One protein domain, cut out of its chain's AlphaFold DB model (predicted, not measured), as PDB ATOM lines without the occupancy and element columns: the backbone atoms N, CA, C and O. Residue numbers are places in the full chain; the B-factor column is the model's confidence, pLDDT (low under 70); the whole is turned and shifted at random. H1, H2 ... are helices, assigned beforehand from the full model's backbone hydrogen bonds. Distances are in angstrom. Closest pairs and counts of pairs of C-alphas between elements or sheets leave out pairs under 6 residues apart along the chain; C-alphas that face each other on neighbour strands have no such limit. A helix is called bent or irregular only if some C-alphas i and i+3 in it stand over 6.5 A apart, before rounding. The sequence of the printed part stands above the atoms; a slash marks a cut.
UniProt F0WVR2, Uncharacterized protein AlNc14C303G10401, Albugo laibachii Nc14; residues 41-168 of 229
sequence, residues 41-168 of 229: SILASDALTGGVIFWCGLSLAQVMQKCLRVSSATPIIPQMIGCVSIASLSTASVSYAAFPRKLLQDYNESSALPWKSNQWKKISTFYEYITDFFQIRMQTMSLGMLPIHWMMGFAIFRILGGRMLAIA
ATOM      1  N   SER A  41     -46.711   6.786 -30.831       91.44
ATOM      2  CA  SER A  41     -45.511   7.225 -30.108       91.44
ATOM      3  C   SER A  41     -44.350   6.230 -30.205       91.44
ATOM      4  O   SER A  41     -43.196   6.640 -30.314       91.44
ATOM      5  N   ILE A  42     -44.645   4.927 -30.215       91.88
ATOM      6  CA  ILE A  42     -43.648   3.856 -30.330       91.88
ATOM      7  C   ILE A  42     -43.033   3.882 -31.728       91.88
ATOM      8  O   ILE A  42     -41.810   3.879 -31.865       91.88
ATOM      9  N   LEU A  43     -43.878   3.973 -32.757       93.25
ATOM     10  CA  LEU A  43     -43.421   4.042 -34.141       93.25
ATOM     11  C   LEU A  43     -42.606   5.316 -34.403       93.25
ATOM     12  O   LEU A  43     -41.564   5.256 -35.054       93.25
ATOM     13  N   ALA A  44     -43.044   6.455 -33.862       94.69
ATOM     14  CA  ALA A  44     -42.317   7.716 -33.966       94.69
ATOM     15  C   ALA A  44     -40.937   7.636 -33.293       94.69
ATOM     16  O   ALA A  44     -39.946   8.065 -33.880       94.69
ATOM     17  N   SER A  45     -40.849   7.036 -32.102       94.62
ATOM     18  CA  SER A  45     -39.576   6.831 -31.400       94.62
ATOM     19  C   SER A  45     -38.604   5.961 -32.202       94.62
ATOM     20  O   SER A  45     -37.418   6.284 -32.297       94.62
ATOM     21  N   ASP A  46     -39.092   4.875 -32.805       95.00
ATOM     22  CA  ASP A  46     -38.269   3.989 -33.634       95.00
ATOM     23  C   ASP A  46     -37.787   4.694 -34.901       95.00
ATOM     24  O   ASP A  46     -36.606   4.617 -35.245       95.00
ATOM     25  N   ALA A  47     -38.675   5.437 -35.565       95.44
ATOM     26  CA  ALA A  47     -38.333   6.208 -36.752       95.44
ATOM     27  C   ALA A  47     -37.276   7.284 -36.451       95.44
ATOM     28  O   ALA A  47     -36.314   7.422 -37.206       95.44
ATOM     29  N   LEU A  48     -37.410   8.007 -35.332       96.56
ATOM     30  CA  LEU A  48     -36.426   9.000 -34.888       96.56
ATOM     31  C   LEU A  48     -35.071   8.353 -34.597       96.56
ATOM     32  O   LEU A  48     -34.044   8.841 -35.062       96.56
ATOM     33  N   THR A  49     -35.068   7.228 -33.883       96.25
ATOM     34  CA  THR A  49     -33.839   6.494 -33.560       96.25
ATOM     35  C   THR A  49     -33.141   6.010 -34.827       96.25
ATOM     36  O   THR A  49     -31.947   6.251 -35.009       96.25
ATOM     37  N   GLY A  50     -33.886   5.376 -35.736       96.12
ATOM     38  CA  GLY A  50     -33.368   4.942 -37.030       96.12
ATOM     39  C   GLY A  50     -32.828   6.114 -37.852       96.12
ATOM     40  O   GLY A  50     -31.737   6.022 -38.406       96.12
ATOM     41  N   GLY A  51     -33.539   7.244 -37.872       96.50
ATOM     42  CA  GLY A  51     -33.106   8.468 -38.548       96.50
ATOM     43  C   GLY A  51     -31.792   9.027 -37.997       96.50
ATOM     44  O   GLY A  51     -30.898   9.356 -38.775       96.50
ATOM     45  N   VAL A  52     -31.637   9.073 -36.669       97.00
ATOM     46  CA  VAL A  52     -30.391   9.505 -36.012       97.00
ATOM     47  C   VAL A  52     -29.235   8.569 -36.365       97.00
ATOM     48  O   VAL A  52     -28.170   9.043 -36.754       97.00
ATOM     49  N   ILE A  53     -29.440   7.251 -36.292       96.50
ATOM     50  CA  ILE A  53     -28.418   6.254 -36.654       96.50
ATOM     51  C   ILE A  53     -27.993   6.429 -38.115       96.50
ATOM     52  O   ILE A  53     -26.796   6.479 -38.411       96.50
ATOM     53  N   PHE A  54     -28.962   6.571 -39.019       96.75
ATOM     54  CA  PHE A  54     -28.706   6.777 -40.438       96.75
ATOM     55  C   PHE A  54     -27.900   8.054 -40.690       96.75
ATOM     56  O   PHE A  54     -26.894   8.023 -41.399       96.75
ATOM     57  N   TRP A  55     -28.312   9.175 -40.092       96.62
ATOM     58  CA  TRP A  55     -27.687  10.476 -40.313       96.62
ATOM     59  C   TRP A  55     -26.269  10.542 -39.737       96.62
ATOM     60  O   TRP A  55     -25.339  10.908 -40.455       96.62
ATOM     61  N   CYS A  56     -26.071  10.080 -38.498       97.12
ATOM     62  CA  CYS A  56     -24.746   9.968 -37.884       97.12
ATOM     63  C   CYS A  56     -23.815   9.068 -38.706       97.12
ATOM     64  O   CYS A  56     -22.647   9.397 -38.926       97.12
ATOM     65  N   GLY A  57     -24.337   7.944 -39.203       96.56
ATOM     66  CA  GLY A  57     -23.596   7.043 -40.072       96.56
ATOM     67  C   GLY A  57     -23.191   7.685 -41.399       96.56
ATOM     68  O   GLY A  57     -22.061   7.493 -41.852       96.56
ATOM     69  N   LEU A  58     -24.075   8.483 -42.008       95.69
ATOM     70  CA  LEU A  58     -23.745   9.234 -43.215       95.69
ATOM     71  C   LEU A  58     -22.642  10.248 -42.937       95.69
ATOM     72  O   LEU A  58     -21.662  10.253 -43.677       95.69
ATOM     73  N   SER A  59     -22.743  11.040 -41.863       95.56
ATOM     74  CA  SER A  59     -21.699  11.992 -41.461       95.56
ATOM     75  C   SER A  59     -20.345  11.306 -41.275       95.56
ATOM     76  O   SER A  59     -19.333  11.787 -41.789       95.56
ATOM     77  N   LEU A  60     -20.324  10.139 -40.619       96.12
ATOM     78  CA  LEU A  60     -19.113   9.333 -40.474       96.12
ATOM     79  C   LEU A  60     -18.561   8.889 -41.835       96.12
ATOM     80  O   LEU A  60     -17.362   9.021 -42.076       96.12
ATOM     81  N   ALA A  61     -19.416   8.436 -42.755       95.62
ATOM     82  CA  ALA A  61     -18.998   8.079 -44.108       95.62
ATOM     83  C   ALA A  61     -18.375   9.271 -44.860       95.62
ATOM     84  O   ALA A  61     -17.393   9.083 -45.581       95.62
ATOM     85  N   GLN A  62     -18.873  10.500 -44.666       94.12
ATOM     86  CA  GLN A  62     -18.262  11.697 -45.268       94.12
ATOM     87  C   GLN A  62     -16.879  11.987 -44.672       94.12
ATOM     88  O   GLN A  62     -15.942  12.299 -45.411       94.12
ATOM     89  N   VAL A  63     -16.731  11.857 -43.347       94.12
ATOM     90  CA  VAL A  63     -15.441  12.018 -42.655       94.12
ATOM     91  C   VAL A  63     -14.443  10.968 -43.137       94.12
ATOM     92  O   VAL A  63     -13.311  11.311 -43.471       94.12
ATOM     93  N   MET A  64     -14.863   9.710 -43.269       94.81
ATOM     94  CA  MET A  64     -14.015   8.643 -43.803       94.81
ATOM     95  C   MET A  64     -13.574   8.936 -45.241       94.81
ATOM     96  O   MET A  64     -12.389   8.834 -45.549       94.81
ATOM     97  N   GLN A  65     -14.490   9.369 -46.116       93.81
ATOM     98  CA  GLN A  65     -14.140   9.771 -47.483       93.81
ATOM     99  C   GLN A  65     -13.149  10.941 -47.500       93.81
ATOM    100  O   GLN A  65     -12.180  10.911 -48.261       93.81
ATOM    101  N   LYS A  66     -13.324  11.925 -46.609       90.44
ATOM    102  CA  LYS A  66     -12.378  13.032 -46.419       90.44
ATOM    103  C   LYS A  66     -10.989  12.532 -46.013       90.44
ATOM    104  O   LYS A  66     -10.008  12.944 -46.629       90.44
ATOM    105  N   CYS A  67     -10.895  11.630 -45.035       93.38
ATOM    106  CA  CYS A  67      -9.625  11.034 -44.604       93.38
ATOM    107  C   CYS A  67      -8.932  10.265 -45.740       93.38
ATOM    108  O   CYS A  67      -7.715  10.341 -45.884       93.38
ATOM    109  N   LEU A  68      -9.710   9.593 -46.591       93.06
ATOM    110  CA  LEU A  68      -9.217   8.850 -47.754       93.06
ATOM    111  C   LEU A  68      -8.944   9.732 -48.984       93.06
ATOM    112  O   LEU A  68      -8.572   9.212 -50.034       93.06
ATOM    113  N   ARG A  69      -9.134  11.058 -48.882       91.56
ATOM    114  CA  ARG A  69      -9.050  12.008 -50.009       91.56
ATOM    115  C   ARG A  69      -9.954  11.628 -51.189       91.56
ATOM    116  O   ARG A  69      -9.686  11.996 -52.333       91.56
ATOM    117  N   VAL A  70     -11.042  10.916 -50.910       91.44
ATOM    118  CA  VAL A  70     -12.095  10.625 -51.875       91.44
ATOM    119  C   VAL A  70     -13.038  11.816 -51.887       91.44
ATOM    120  O   VAL A  70     -13.600  12.190 -50.861       91.44
ATOM    121  N   SER A  71     -13.195  12.431 -53.053       90.06
ATOM    122  CA  SER A  71     -14.072  13.585 -53.232       90.06
ATOM    123  C   SER A  71     -15.025  13.389 -54.397       90.06
ATOM    124  O   SER A  71     -14.831  12.498 -55.234       90.06
ATOM    125  N   SER A  72     -16.022  14.270 -54.495       85.31
ATOM    126  CA  SER A  72     -17.000  14.286 -55.590       85.31
ATOM    127  C   SER A  72     -16.392  14.382 -56.998       85.31
ATOM    128  O   SER A  72     -17.081  14.104 -57.977       85.31
ATOM    129  N   ALA A  73     -15.104  14.717 -57.134       82.94
ATOM    130  CA  ALA A  73     -14.419  14.737 -58.425       82.94
ATOM    131  C   ALA A  73     -13.896  13.374 -58.888       82.94
ATOM    132  O   ALA A  73     -13.496  13.234 -60.045       82.94
ATOM    133  N   THR A  74     -13.878  12.370 -58.011       85.25
ATOM    134  CA  THR A  74     -13.674  10.984 -58.438       85.25
ATOM    135  C   THR A  74     -15.026  10.426 -58.892       85.25
ATOM    136  O   THR A  74     -15.961  10.399 -58.102       85.25
ATOM    137  N   PRO A  75     -15.200  10.030 -60.164       79.44
ATOM    138  CA  PRO A  75     -16.540   9.774 -60.700       79.44
ATOM    139  C   PRO A  75     -17.191   8.506 -60.134       79.44
ATOM    140  O   PRO A  75     -18.408   8.470 -59.979       79.44
ATOM    141  N   ILE A  76     -16.394   7.477 -59.825       92.19
ATOM    142  CA  ILE A  76     -16.888   6.128 -59.498       92.19
ATOM    143  C   ILE A  76     -16.776   5.834 -57.998       92.19
ATOM    144  O   ILE A  76     -17.736   5.385 -57.379       92.19
ATOM    145  N   ILE A  77     -15.617   6.116 -57.397       93.38
ATOM    146  CA  ILE A  77     -15.301   5.723 -56.013       93.38
ATOM    147  C   ILE A  77     -16.333   6.239 -54.989       93.38
ATOM    148  O   ILE A  77     -16.836   5.427 -54.213       93.38
ATOM    149  N   PRO A  78     -16.735   7.523 -54.982       91.94
ATOM    150  CA  PRO A  78     -17.682   8.028 -53.996       91.94
ATOM    151  C   PRO A  78     -19.097   7.499 -54.222       91.94
ATOM    152  O   PRO A  78     -19.857   7.385 -53.268       91.94
ATOM    153  N   GLN A  79     -19.454   7.136 -55.461       94.12
ATOM    154  CA  GLN A  79     -20.732   6.476 -55.732       94.12
ATOM    155  C   GLN A  79     -20.757   5.083 -55.113       94.12
ATOM    156  O   GLN A  79     -21.731   4.738 -54.455       94.12
ATOM    157  N   MET A  80     -19.676   4.313 -55.272       95.94
ATOM    158  CA  MET A  80     -19.552   2.984 -54.670       95.94
ATOM    159  C   MET A  80     -19.598   3.060 -53.144       95.94
ATOM    160  O   MET A  80     -20.369   2.330 -52.526       95.94
ATOM    161  N   ILE A  81     -18.837   3.983 -52.540       95.50
ATOM    162  CA  ILE A  81     -18.859   4.190 -51.086       95.50
ATOM    163  C   ILE A  81     -20.253   4.625 -50.638       95.50
ATOM    164  O   ILE A  81     -20.798   4.021 -49.725       95.50
ATOM    165  N   GLY A  82     -20.866   5.608 -51.303       95.00
ATOM    166  CA  GLY A  82     -22.218   6.067 -50.984       95.00
ATOM    167  C   GLY A  82     -23.255   4.944 -51.060       95.00
ATOM    168  O   GLY A  82     -24.081   4.817 -50.158       95.00
ATOM    169  N   CYS A  83     -23.174   4.087 -52.082       96.19
ATOM    170  CA  CYS A  83     -24.042   2.923 -52.214       96.19
ATOM    171  C   CYS A  83     -23.875   1.956 -51.037       96.19
ATOM    172  O   CYS A  83     -24.853   1.627 -50.367       96.19
ATOM    173  N   VAL A  84     -22.639   1.536 -50.755       96.50
ATOM    174  CA  VAL A  84     -22.345   0.624 -49.640       96.50
ATOM    175  C   VAL A  84     -22.787   1.237 -48.311       96.50
ATOM    176  O   VAL A  84     -23.474   0.577 -47.536       96.50
ATOM    177  N   SER A  85     -22.483   2.516 -48.072       96.62
ATOM    178  CA  SER A  85     -22.887   3.227 -46.861       96.62
ATOM    179  C   SER A  85     -24.403   3.237 -46.686       96.62
ATOM    180  O   SER A  85     -24.874   2.857 -45.622       96.62
ATOM    181  N   ILE A  86     -25.192   3.599 -47.703       97.00
ATOM    182  CA  ILE A  86     -26.659   3.607 -47.573       97.00
ATOM    183  C   ILE A  86     -27.197   2.203 -47.307       97.00
ATOM    184  O   ILE A  86     -28.049   2.050 -46.434       97.00
ATOM    185  N   ALA A  87     -26.704   1.181 -48.007       96.50
ATOM    186  CA  ALA A  87     -27.140  -0.200 -47.805       96.50
ATOM    187  C   ALA A  87     -26.882  -0.670 -46.361       96.50
ATOM    188  O   ALA A  87     -27.795  -1.138 -45.667       96.50
ATOM    189  N   SER A  88     -25.654  -0.477 -45.874       95.62
ATOM    190  CA  SER A  88     -25.258  -0.838 -44.512       95.62
ATOM    191  C   SER A  88     -26.017  -0.031 -43.458       95.62
ATOM    192  O   SER A  88     -26.534  -0.606 -42.501       95.62
ATOM    193  N   LEU A  89     -26.147   1.284 -43.640       96.75
ATOM    194  CA  LEU A  89     -26.807   2.166 -42.676       96.75
ATOM    195  C   LEU A  89     -28.318   1.979 -42.642       96.75
ATOM    196  O   LEU A  89     -28.902   2.088 -41.570       96.75
ATOM    197  N   SER A  90     -28.961   1.656 -43.763       96.38
ATOM    198  CA  SER A  90     -30.399   1.342 -43.786       96.38
ATOM    199  C   SER A  90     -30.683   0.063 -43.006       96.38
ATOM    200  O   SER A  90     -31.608   0.013 -42.200       96.38
ATOM    201  N   THR A  91     -29.822  -0.943 -43.183       95.31
ATOM    202  CA  THR A  91     -29.872  -2.188 -42.410       95.31
ATOM    203  C   THR A  91     -29.685  -1.910 -40.922       95.31
ATOM    204  O   THR A  91     -30.505  -2.325 -40.111       95.31
ATOM    205  N   ALA A  92     -28.641  -1.159 -40.557       95.25
ATOM    206  CA  ALA A  92     -28.385  -0.794 -39.170       95.25
ATOM    207  C   ALA A  92     -29.565  -0.012 -38.568       95.25
ATOM    208  O   ALA A  92     -30.047  -0.350 -37.493       95.25
ATOM    209  N   SER A  93     -30.085   0.983 -39.280       95.81
ATOM    210  CA  SER A  93     -31.179   1.828 -38.791       95.81
ATOM    211  C   SER A  93     -32.417   1.006 -38.448       95.81
ATOM    212  O   SER A  93     -32.975   1.194 -37.375       95.81
ATOM    213  N   VAL A  94     -32.806   0.050 -39.297       94.31
ATOM    214  CA  VAL A  94     -33.952  -0.832 -39.021       94.31
ATOM    215  C   VAL A  94     -33.645  -1.815 -37.887       94.31
ATOM    216  O   VAL A  94     -34.459  -1.973 -36.979       94.31
ATOM    217  N   SER A  95     -32.463  -2.434 -37.887       92.38
ATOM    218  CA  SER A  95     -32.071  -3.416 -36.863       92.38
ATOM    219  C   SER A  95     -31.950  -2.818 -35.458       92.38
ATOM    220  O   SER A  95     -32.192  -3.515 -34.468       92.38
ATOM    221  N   TYR A  96     -31.596  -1.534 -35.369       94.19
ATOM    222  CA  TYR A  96     -31.322  -0.833 -34.115       94.19
ATOM    223  C   TYR A  96     -32.385   0.215 -33.740       94.19
ATOM    224  O   TYR A  96     -32.309   0.761 -32.643       94.19
ATOM    225  N   ALA A  97     -33.410   0.459 -34.568       95.38
ATOM    226  CA  ALA A  97     -34.467   1.441 -34.286       95.38
ATOM    227  C   ALA A  97     -35.165   1.208 -32.934       95.38
ATOM    228  O   ALA A  97     -35.406   2.151 -32.188       95.38
ATOM    229  N   ALA A  98     -35.417  -0.057 -32.587       92.69
ATOM    230  CA  ALA A  98     -36.100  -0.445 -31.352       92.69
ATOM    231  C   ALA A  98     -35.205  -0.429 -30.095       92.69
ATOM    232  O   ALA A  98     -35.673  -0.781 -29.008       92.69
ATOM    233  N   PHE A  99     -33.916  -0.089 -30.224       92.69
ATOM    234  CA  PHE A  99     -32.954  -0.171 -29.123       92.69
ATOM    235  C   PHE A  99     -33.360   0.678 -27.902       92.69
ATOM    236  O   PHE A  99     -33.433   0.108 -26.813       92.69
ATOM    237  N   PRO A 100     -33.713   1.975 -28.030       92.25
ATOM    238  CA  PRO A 100     -34.061   2.801 -26.873       92.25
ATOM    239  C   PRO A 100     -35.317   2.318 -26.153       92.25
ATOM    240  O   PRO A 100     -35.363   2.345 -24.926       92.25
ATOM    241  N   ARG A 101     -36.316   1.817 -26.897       91.44
ATOM    242  CA  ARG A 101     -37.512   1.211 -26.295       91.44
ATOM    243  C   ARG A 101     -37.135  -0.004 -25.459       91.44
ATOM    244  O   ARG A 101     -37.578  -0.096 -24.321       91.44
ATOM    245  N   LYS A 102     -36.343  -0.925 -26.018       89.38
ATOM    246  CA  LYS A 102     -35.951  -2.141 -25.296       89.38
ATOM    247  C   LYS A 102     -35.134  -1.800 -24.051       89.38
ATOM    248  O   LYS A 102     -35.412  -2.329 -22.987       89.38
ATOM    249  N   LEU A 103     -34.211  -0.846 -24.168       88.88
ATOM    250  CA  LEU A 103     -33.435  -0.346 -23.038       88.88
ATOM    251  C   LEU A 103     -34.337   0.221 -21.928       88.88
ATOM    252  O   LEU A 103     -34.140  -0.093 -20.756       88.88
ATOM    253  N   LEU A 104     -35.338   1.032 -22.288       89.75
ATOM    254  CA  LEU A 104     -36.285   1.611 -21.332       89.75
ATOM    255  C   LEU A 104     -37.191   0.547 -20.696       89.75
ATOM    256  O   LEU A 104     -37.476   0.617 -19.503       89.75
ATOM    257  N   GLN A 105     -37.632  -0.440 -21.475       89.31
ATOM    258  CA  GLN A 105     -38.416  -1.564 -20.973       89.31
ATOM    259  C   GLN A 105     -37.605  -2.394 -19.969       89.31
ATOM    260  O   GLN A 105     -38.060  -2.584 -18.843       89.31
ATOM    261  N   ASP A 106     -36.387  -2.803 -20.335       85.25
ATOM    262  CA  ASP A 106     -35.493  -3.582 -19.471       85.25
ATOM    263  C   ASP A 106     -35.172  -2.816 -18.167       85.25
ATOM    264  O   ASP A 106     -35.092  -3.410 -17.084       85.25
ATOM    265  N   TYR A 107     -35.039  -1.485 -18.258       83.94
ATOM    266  CA  TYR A 107     -34.870  -0.587 -17.111       83.94
ATOM    267  C   TYR A 107     -36.106  -0.561 -16.199       83.94
ATOM    268  O   TYR A 107     -35.987  -0.725 -14.982       83.94
ATOM    269  N   ASN A 108     -37.304  -0.400 -16.766       86.62
ATOM    270  CA  ASN A 108     -38.560  -0.367 -16.013       86.62
ATOM    271  C   ASN A 108     -38.862  -1.713 -15.336       86.62
ATOM    272  O   ASN A 108     -39.189  -1.747 -14.151       86.62
ATOM    273  N   GLU A 109     -38.685  -2.831 -16.041       85.19
ATOM    274  CA  GLU A 109     -38.875  -4.176 -15.478       85.19
ATOM    275  C   GLU A 109     -37.914  -4.449 -14.320       85.19
ATOM    276  O   GLU A 109     -38.237  -5.146 -13.356       85.19
ATOM    277  N   SER A 110     -36.714  -3.886 -14.394       81.69
ATOM    278  CA  SER A 110     -35.728  -4.086 -13.350       81.69
ATOM    279  C   SER A 110     -35.887  -3.167 -12.148       81.69
ATOM    280  O   SER A 110     -35.505  -3.562 -11.046       81.69
ATOM    281  N   SER A 111     -36.458  -1.975 -12.331       78.50
ATOM    282  CA  SER A 111     -36.816  -1.099 -11.210       78.50
ATOM    283  C   SER A 111     -38.008  -1.638 -10.408       78.50
ATOM    284  O   SER A 111     -38.087  -1.394  -9.207       78.50
ATOM    285  N   ALA A 112     -38.874  -2.452 -11.024       81.94
ATOM    286  CA  ALA A 112     -40.014  -3.087 -10.362       81.94
ATOM    287  C   ALA A 112     -39.641  -4.201  -9.357       81.94
ATOM    288  O   ALA A 112     -40.465  -4.562  -8.519       81.94
ATOM    289  N   LEU A 113     -38.419  -4.754  -9.406       78.94
ATOM    290  CA  LEU A 113     -37.981  -5.853  -8.532       78.94
ATOM    291  C   LEU A 113     -36.899  -5.364  -7.545       78.94
ATOM    292  O   LEU A 113     -35.738  -5.213  -7.937       78.94
ATOM    293  N   PRO A 114     -37.219  -5.161  -6.247       67.31
ATOM    294  CA  PRO A 114     -36.320  -4.525  -5.274       67.31
ATOM    295  C   PRO A 114     -34.961  -5.216  -5.115       67.31
ATOM    296  O   PRO A 114     -33.936  -4.549  -4.978       67.31
ATOM    297  N   TRP A 115     -34.922  -6.550  -5.190       66.75
ATOM    298  CA  TRP A 115     -33.681  -7.332  -5.104       66.75
ATOM    299  C   TRP A 115     -32.820  -7.255  -6.374       66.75
ATOM    300  O   TRP A 115     -31.622  -7.536  -6.326       66.75
ATOM    301  N   LYS A 116     -33.402  -6.846  -7.509       58.41
ATOM    302  CA  LYS A 116     -32.714  -6.666  -8.797       58.41
ATOM    303  C   LYS A 116     -32.068  -5.278  -8.919       58.41
ATOM    304  O   LYS A 116     -31.180  -5.093  -9.747       58.41
ATOM    305  N   SER A 117     -32.423  -4.326  -8.050       59.94
ATOM    306  CA  SER A 117     -31.830  -2.977  -8.009       59.94
ATOM    307  C   SER A 117     -30.306  -2.989  -7.800       59.94
ATOM    308  O   SER A 117     -29.582  -2.182  -8.386       59.94
ATOM    309  N   ASN A 118     -29.787  -3.971  -7.052       60.19
ATOM    310  CA  ASN A 118     -28.347  -4.147  -6.845       60.19
ATOM    311  C   ASN A 118     -27.619  -4.675  -8.100       60.19
ATOM    312  O   ASN A 118     -26.403  -4.529  -8.202       60.19
ATOM    313  N   GLN A 119     -28.342  -5.241  -9.077       56.69
ATOM    314  CA  GLN A 119     -27.780  -5.640 -10.372       56.69
ATOM    315  C   GLN A 119     -27.630  -4.465 -11.350       56.69
ATOM    316  O   GLN A 119     -26.715  -4.492 -12.162       56.69
ATOM    317  N   TRP A 120     -28.422  -3.392 -11.228       59.12
ATOM    318  CA  TRP A 120     -28.245  -2.183 -12.058       59.12
ATOM    319  C   TRP A 120     -27.059  -1.329 -11.608       59.12
ATOM    320  O   TRP A 120     -26.389  -0.711 -12.433       59.12
ATOM    321  N   LYS A 121     -26.684  -1.401 -10.322       55.25
ATOM    322  CA  LYS A 121     -25.364  -0.935  -9.849       55.25
ATOM    323  C   LYS A 121     -24.192  -1.753 -10.416       55.25
ATOM    324  O   LYS A 121     -23.051  -1.319 -10.319       55.25
ATOM    325  N   LYS A 122     -24.487  -2.895 -11.043       53.81
ATOM    326  CA  LYS A 122     -23.582  -3.754 -11.813       53.81
ATOM    327  C   LYS A 122     -23.755  -3.581 -13.333       53.81
ATOM    328  O   LYS A 122     -23.347  -4.454 -14.085       53.81
ATOM    329  N   ILE A 123     -24.284  -2.445 -13.805       56.59
ATOM    330  CA  ILE A 123     -24.061  -1.965 -15.185       56.59
ATOM    331  C   ILE A 123     -22.619  -1.448 -15.304       56.59
ATOM    332  O   ILE A 123     -22.333  -0.285 -15.576       56.59
ATOM    333  N   SER A 124     -21.670  -2.335 -15.050       55.59
ATOM    334  CA  SER A 124     -20.399  -2.359 -15.749       55.59
ATOM    335  C   SER A 124     -20.702  -3.085 -17.055       55.59
ATOM    336  O   SER A 124     -20.998  -4.262 -17.021       55.59
ATOM    337  N   THR A 125     -20.824  -2.472 -18.214       74.50
ATOM    338  CA  THR A 125     -20.851  -1.068 -18.612       74.50
ATOM    339  C   THR A 125     -21.999  -0.968 -19.625       74.50
ATOM    340  O   THR A 125     -22.287  -1.945 -20.305       74.50
ATOM    341  N   PHE A 126     -22.677   0.173 -19.779       81.56
ATOM    342  CA  PHE A 126     -23.660   0.379 -20.870       81.56
ATOM    343  C   PHE A 126     -23.154  -0.129 -22.242       81.56
ATOM    344  O   PHE A 126     -23.921  -0.622 -23.067       81.56
ATOM    345  N   TYR A 127     -21.834  -0.075 -22.429       84.12
ATOM    346  CA  TYR A 127     -21.096  -0.703 -23.513       84.12
ATOM    347  C   TYR A 127     -21.353  -2.214 -23.669       84.12
ATOM    348  O   TYR A 127     -21.716  -2.619 -24.765       84.12
ATOM    349  N   GLU A 128     -21.231  -3.028 -22.615       84.62
ATOM    350  CA  GLU A 128     -21.490  -4.481 -22.655       84.62
ATOM    351  C   GLU A 128     -22.918  -4.791 -23.117       84.62
ATOM    352  O   GLU A 128     -23.129  -5.624 -23.998       84.62
ATOM    353  N   TYR A 129     -23.902  -4.043 -22.605       85.38
ATOM    354  CA  TYR A 129     -25.292  -4.179 -23.043       85.38
ATOM    355  C   TYR A 129     -25.452  -3.851 -24.533       85.38
ATOM    356  O   TYR A 129     -26.116  -4.585 -25.267       85.38
ATOM    357  N   ILE A 130     -24.830  -2.764 -25.004       87.62
ATOM    358  CA  ILE A 130     -24.836  -2.411 -26.428       87.62
ATOM    359  C   ILE A 130     -24.174  -3.506 -27.263       87.62
ATOM    360  O   ILE A 130     -24.717  -3.872 -28.306       87.62
ATOM    361  N   THR A 131     -23.021  -4.030 -26.841       87.50
ATOM    362  CA  THR A 131     -22.300  -5.056 -27.600       87.50
ATOM    363  C   THR A 131     -23.073  -6.363 -27.665       87.50
ATOM    364  O   THR A 131     -23.138  -6.961 -28.738       87.50
ATOM    365  N   ASP A 132     -23.722  -6.770 -26.574       87.00
ATOM    366  CA  ASP A 132     -24.567  -7.964 -26.542       87.00
ATOM    367  C   ASP A 132     -25.810  -7.778 -27.409       87.00
ATOM    368  O   ASP A 132     -26.147  -8.643 -28.221       87.00
ATOM    369  N   PHE A 133     -26.468  -6.617 -27.314       88.44
ATOM    370  CA  PHE A 133     -27.589  -6.286 -28.189       88.44
ATOM    371  C   PHE A 133     -27.169  -6.331 -29.662       88.44
ATOM    372  O   PHE A 133     -27.884  -6.897 -30.490       88.44
ATOM    373  N   PHE A 134     -25.998  -5.778 -29.988       88.19
ATOM    374  CA  PHE A 134     -25.435  -5.799 -31.334       88.19
ATOM    375  C   PHE A 134     -25.153  -7.226 -31.812       88.19
ATOM    376  O   PHE A 134     -25.586  -7.599 -32.901       88.19
ATOM    377  N   GLN A 135     -24.492  -8.044 -30.993       88.62
ATOM    378  CA  GLN A 135     -24.206  -9.451 -31.288       88.62
ATOM    379  C   GLN A 135     -25.488 -10.240 -31.568       88.62
ATOM    380  O   GLN A 135     -25.617 -10.853 -32.630       88.62
ATOM    381  N   ILE A 136     -26.473 -10.162 -30.669       87.69
ATOM    382  CA  ILE A 136     -27.755 -10.861 -30.811       87.69
ATOM    383  C   ILE A 136     -28.480 -10.402 -32.082       87.69
ATOM    384  O   ILE A 136     -29.005 -11.223 -32.838       87.69
ATOM    385  N   ARG A 137     -28.510  -9.093 -32.360       86.94
ATOM    386  CA  ARG A 137     -29.154  -8.558 -33.569       86.94
ATOM    387  C   ARG A 137     -28.450  -8.993 -34.847       86.94
ATOM    388  O   ARG A 137     -29.125  -9.403 -35.786       86.94
ATOM    389  N   MET A 138     -27.121  -8.969 -34.877       82.88
ATOM    390  CA  MET A 138     -26.348  -9.428 -36.031       82.88
ATOM    391  C   MET A 138     -26.561 -10.917 -36.317       82.88
ATOM    392  O   MET A 138     -26.676 -11.291 -37.480       82.88
ATOM    393  N   GLN A 139     -26.668 -11.754 -35.282       87.75
ATOM    394  CA  GLN A 139     -26.907 -13.195 -35.435       87.75
ATOM    395  C   GLN A 139     -28.350 -13.525 -35.844       87.75
ATOM    396  O   GLN A 139     -28.582 -14.466 -36.599       87.75
ATOM    397  N   THR A 140     -29.327 -12.756 -35.360       86.12
ATOM    398  CA  THR A 140     -30.753 -12.971 -35.671       86.12
ATOM    399  C   THR A 140     -31.170 -12.406 -37.024       86.12
ATOM    400  O   THR A 140     -32.223 -12.775 -37.550       86.12
ATOM    401  N   MET A 141     -30.367 -11.520 -37.613       86.50
ATOM    402  CA  MET A 141     -30.675 -10.950 -38.912       86.50
ATOM    403  C   MET A 141     -30.470 -11.996 -40.010       86.50
ATOM    404  O   MET A 141     -29.354 -12.297 -40.424       86.50
ATOM    405  N   SER A 142     -31.582 -12.539 -40.508       90.12
ATOM    406  CA  SER A 142     -31.566 -13.469 -41.635       90.12
ATOM    407  C   SER A 142     -30.906 -12.828 -42.857       90.12
ATOM    408  O   SER A 142     -31.316 -11.753 -43.307       90.12
ATOM    409  N   LEU A 143     -29.927 -13.531 -43.435       90.69
ATOM    410  CA  LEU A 143     -29.220 -13.109 -44.647       90.69
ATOM    411  C   LEU A 143     -30.194 -12.824 -45.806       90.69
ATOM    412  O   LEU A 143     -29.953 -11.927 -46.607       90.69
ATOM    413  N   GLY A 144     -31.329 -13.531 -45.859       91.25
ATOM    414  CA  GLY A 144     -32.357 -13.338 -46.885       91.25
ATOM    415  C   GLY A 144     -33.096 -11.999 -46.798       91.25
ATOM    416  O   GLY A 144     -33.623 -11.530 -47.802       91.25
ATOM    417  N   MET A 145     -33.104 -11.346 -45.631       90.75
ATOM    418  CA  MET A 145     -33.757 -10.044 -45.454       90.75
ATOM    419  C   MET A 145     -32.840  -8.870 -45.811       90.75
ATOM    420  O   MET A 145     -33.325  -7.759 -46.022       90.75
ATOM    421  N   LEU A 146     -31.523  -9.080 -45.891       92.75
ATOM    422  CA  LEU A 146     -30.558  -8.020 -46.204       92.75
ATOM    423  C   LEU A 146     -30.855  -7.295 -47.527       92.75
ATOM    424  O   LEU A 146     -30.936  -6.064 -47.501       92.75
ATOM    425  N   PRO A 147     -31.093  -7.992 -48.659       95.44
ATOM    426  CA  PRO A 147     -31.367  -7.318 -49.926       95.44
ATOM    427  C   PRO A 147     -32.605  -6.422 -49.859       95.44
ATOM    428  O   PRO A 147     -32.619  -5.351 -50.458       95.44
ATOM    429  N   ILE A 148     -33.626  -6.818 -49.091       94.88
ATOM    430  CA  ILE A 148     -34.860  -6.042 -48.927       94.88
ATOM    431  C   ILE A 148     -34.561  -4.721 -48.212       94.88
ATOM    432  O   ILE A 148     -34.943  -3.660 -48.705       94.88
ATOM    433  N   HIS A 149     -33.825  -4.762 -47.096       94.62
ATOM    434  CA  HIS A 149     -33.436  -3.553 -46.363       94.62
ATOM    435  C   HIS A 149     -32.566  -2.622 -47.211       94.62
ATOM    436  O   HIS A 149     -32.744  -1.404 -47.166       94.62
ATOM    437  N   TRP A 150     -31.658  -3.182 -48.013       95.75
ATOM    438  CA  TRP A 150     -30.813  -2.402 -48.915       95.75
ATOM    439  C   TRP A 150     -31.650  -1.696 -49.974       95.75
ATOM    440  O   TRP A 150     -31.563  -0.477 -50.116       95.75
ATOM    441  N   MET A 151     -32.501  -2.441 -50.682       96.12
ATOM    442  CA  MET A 151     -33.351  -1.900 -51.742       96.12
ATOM    443  C   MET A 151     -34.334  -0.858 -51.208       96.12
ATOM    444  O   MET A 151     -34.496   0.197 -51.820       96.12
ATOM    445  N   MET A 152     -34.945  -1.112 -50.050       95.94
ATOM    446  CA  MET A 152     -35.860  -0.169 -49.411       95.94
ATOM    447  C   MET A 152     -35.134   1.105 -48.971       95.94
ATOM    448  O   MET A 152     -35.596   2.206 -49.264       95.94
ATOM    449  N   GLY A 153     -33.964   0.968 -48.348       95.06
ATOM    450  CA  GLY A 153     -33.108   2.093 -47.983       95.06
ATOM    451  C   GLY A 153     -32.713   2.954 -49.180       95.06
ATOM    452  O   GLY A 153     -32.828   4.180 -49.144       95.06
ATOM    453  N   PHE A 154     -32.327   2.314 -50.287       95.94
ATOM    454  CA  PHE A 154     -32.038   3.004 -51.542       95.94
ATOM    455  C   PHE A 154     -33.250   3.725 -52.116       95.94
ATOM    456  O   PHE A 154     -33.125   4.879 -52.531       95.94
ATOM    457  N   ALA A 155     -34.406   3.062 -52.146       96.81
ATOM    458  CA  ALA A 155     -35.639   3.643 -52.653       96.81
ATOM    459  C   ALA A 155     -36.021   4.889 -51.847       96.81
ATOM    460  O   ALA A 155     -36.203   5.954 -52.434       96.81
ATOM    461  N   ILE A 156     -36.041   4.794 -50.514       95.94
ATOM    462  CA  ILE A 156     -36.356   5.917 -49.620       95.94
ATOM    463  C   ILE A 156     -35.356   7.058 -49.818       95.94
ATOM    464  O   ILE A 156     -35.762   8.197 -50.038       95.94
ATOM    465  N   PHE A 157     -34.052   6.765 -49.820       95.81
ATOM    466  CA  PHE A 157     -33.025   7.785 -50.032       95.81
ATOM    467  C   PHE A 157     -33.210   8.518 -51.368       95.81
ATOM    468  O   PHE A 157     -33.096   9.739 -51.421       95.81
ATOM    469  N   ARG A 158     -33.537   7.797 -52.450       95.50
ATOM    470  CA  ARG A 158     -33.795   8.400 -53.767       95.50
ATOM    471  C   ARG A 158     -35.091   9.206 -53.807       95.50
ATOM    472  O   ARG A 158     -35.084  10.284 -54.395       95.50
ATOM    473  N   ILE A 159     -36.166   8.716 -53.190       96.25
ATOM    474  CA  ILE A 159     -37.457   9.418 -53.106       96.25
ATOM    475  C   ILE A 159     -37.298  10.747 -52.359       96.25
ATOM    476  O   ILE A 159     -37.846  11.758 -52.786       96.25
ATOM    477  N   LEU A 160     -36.468  10.780 -51.314       93.81
ATOM    478  CA  LEU A 160     -36.128  11.996 -50.568       93.81
ATOM    479  C   LEU A 160     -35.134  12.921 -51.304       93.81
ATOM    480  O   LEU A 160     -34.599  13.856 -50.715       93.81
ATOM    481  N   GLY A 161     -34.854  12.670 -52.587       92.31
ATOM    482  CA  GLY A 161     -33.957  13.493 -53.405       92.31
ATOM    483  C   GLY A 161     -32.465  13.253 -53.150       92.31
ATOM    484  O   GLY A 161     -31.620  13.992 -53.666       92.31
ATOM    485  N   GLY A 162     -32.119  12.215 -52.388       92.38
ATOM    486  CA  GLY A 162     -30.747  11.838 -52.088       92.38
ATOM    487  C   GLY A 162     -29.955  11.473 -53.344       92.38
ATOM    488  O   GLY A 162     -30.417  10.757 -54.238       92.38
ATOM    489  N   ARG A 163     -28.707  11.947 -53.409       91.38
ATOM    490  CA  ARG A 163     -27.753  11.638 -54.483       91.38
ATOM    491  C   ARG A 163     -26.545  10.930 -53.887       91.38
ATOM    492  O   ARG A 163     -25.965  11.429 -52.932       91.38
ATOM    493  N   MET A 164     -26.113   9.821 -54.487       91.81
ATOM    494  CA  MET A 164     -24.949   9.054 -53.998       91.81
ATOM    495  C   MET A 164     -23.685   9.920 -53.939       91.81
ATOM    496  O   MET A 164     -22.935   9.881 -52.971       91.81
ATOM    497  N   LEU A 165     -23.508  10.779 -54.946       86.38
ATOM    498  CA  LEU A 165     -22.402  11.733 -55.013       86.38
ATOM    499  C   LEU A 165     -22.475  12.845 -53.960       86.38
ATOM    500  O   LEU A 165     -21.442  13.427 -53.659       86.38
ATOM    501  N   ALA A 166     -23.653  13.141 -53.404       86.19
ATOM    502  CA  ALA A 166     -23.799  14.172 -52.373       86.19
ATOM    503  C   ALA A 166     -23.318  13.701 -50.991       86.19
ATOM    504  O   ALA A 166     -23.128  14.524 -50.102       86.19
ATOM    505  N   ILE A 167     -23.097  12.393 -50.807       89.50
ATOM    506  CA  ILE A 167     -22.447  11.869 -49.597       89.50
ATOM    507  C   ILE A 167     -20.961  12.234 -49.612       89.50
ATOM    508  O   ILE A 167     -20.376  12.484 -48.559       89.50
ATOM    509  N   ALA A 168     -20.350  12.304 -50.792       89.62
ATOM    510  CA  ALA A 168     -18.948  12.652 -50.913       89.62
ATOM    511  C   ALA A 168     -18.696  14.100 -50.483       89.62
ATOM    512  O   ALA A 168     -19.473  14.986 -50.847       89.62
TER     513      ALA A 168
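What this domain is: This is residues 41 to 168 of the 229 residues of the protein "Uncharacterized protein AlNc14C303G10401" of Albugo laibachii Nc14 (UniProt F0WVR2). A long helical hairpin, H1 and H2, makes one part of a rod-shaped model, with H6 crossing H2 and the short H7 packed on both hairpin helices. From the hairpin, H3 runs out toward the far end, H4 turns there, and H5 comes back, a loose open loop. The printed part has 128 residues with seven named helices, H1 to H7 in order, and no named strand: the class is all helix. It is loose, with a radius of gyration of the C-alphas of 18.0 A, and spans 61 by 29 by 27 A.

Where its parts are: H1, residues 41 to 67, begins at C-alpha 41 (-45.511, 7.225, -30.108) and is 38.9 A long. H2, residues 77 to 96, is 27.9 A long. H3 is residues 99 to 111, H4 114 to 120 and H5 126 to 140, 21.2 A long. H6, residues 143 to 159, is 25.4 A long and only just irregular, C-alphas 144 and 147 being 6.8 A apart. H7, residues 164 to 167, ends at C-alpha 167 (-22.447, 11.869, -49.597).

How they stand to each other: H1 and H2 touch as a hairpin, a shallow tilt of 28 degrees, opposite ways; their closest C-alphas, Gly 50 and Ser 93, are 4.2 A apart. H2, with residues 86 to 94 alone, touches H6 at a steep tilt of 67 degrees, closest at the C-alphas of Ala 87 and Trp 150, 4.4 A. H7 touches H2 at the C-alphas of Gly 82 and Met 164, the closest, 5.0 A. H3 and H4 touch only at the corner, closest at the C-alphas of Ser 110 and Lys 116, 6.0 A. H3 and H5 are near each other. In H1, H2, H3 and H5 every O i to N i+4 pair is within hydrogen-bond range; H6 has 11 of 13, H4 0 of 3 but 3 of 4 O i to N i+3 pairs, and H7 is too short for such a pair.

The domain as a whole: The C-alphas farthest apart, of Ala 73 and Trp 115, are 60.8 A apart. The printed part has no cut and no long link. Residues 114 to 124 have pLDDT under 70.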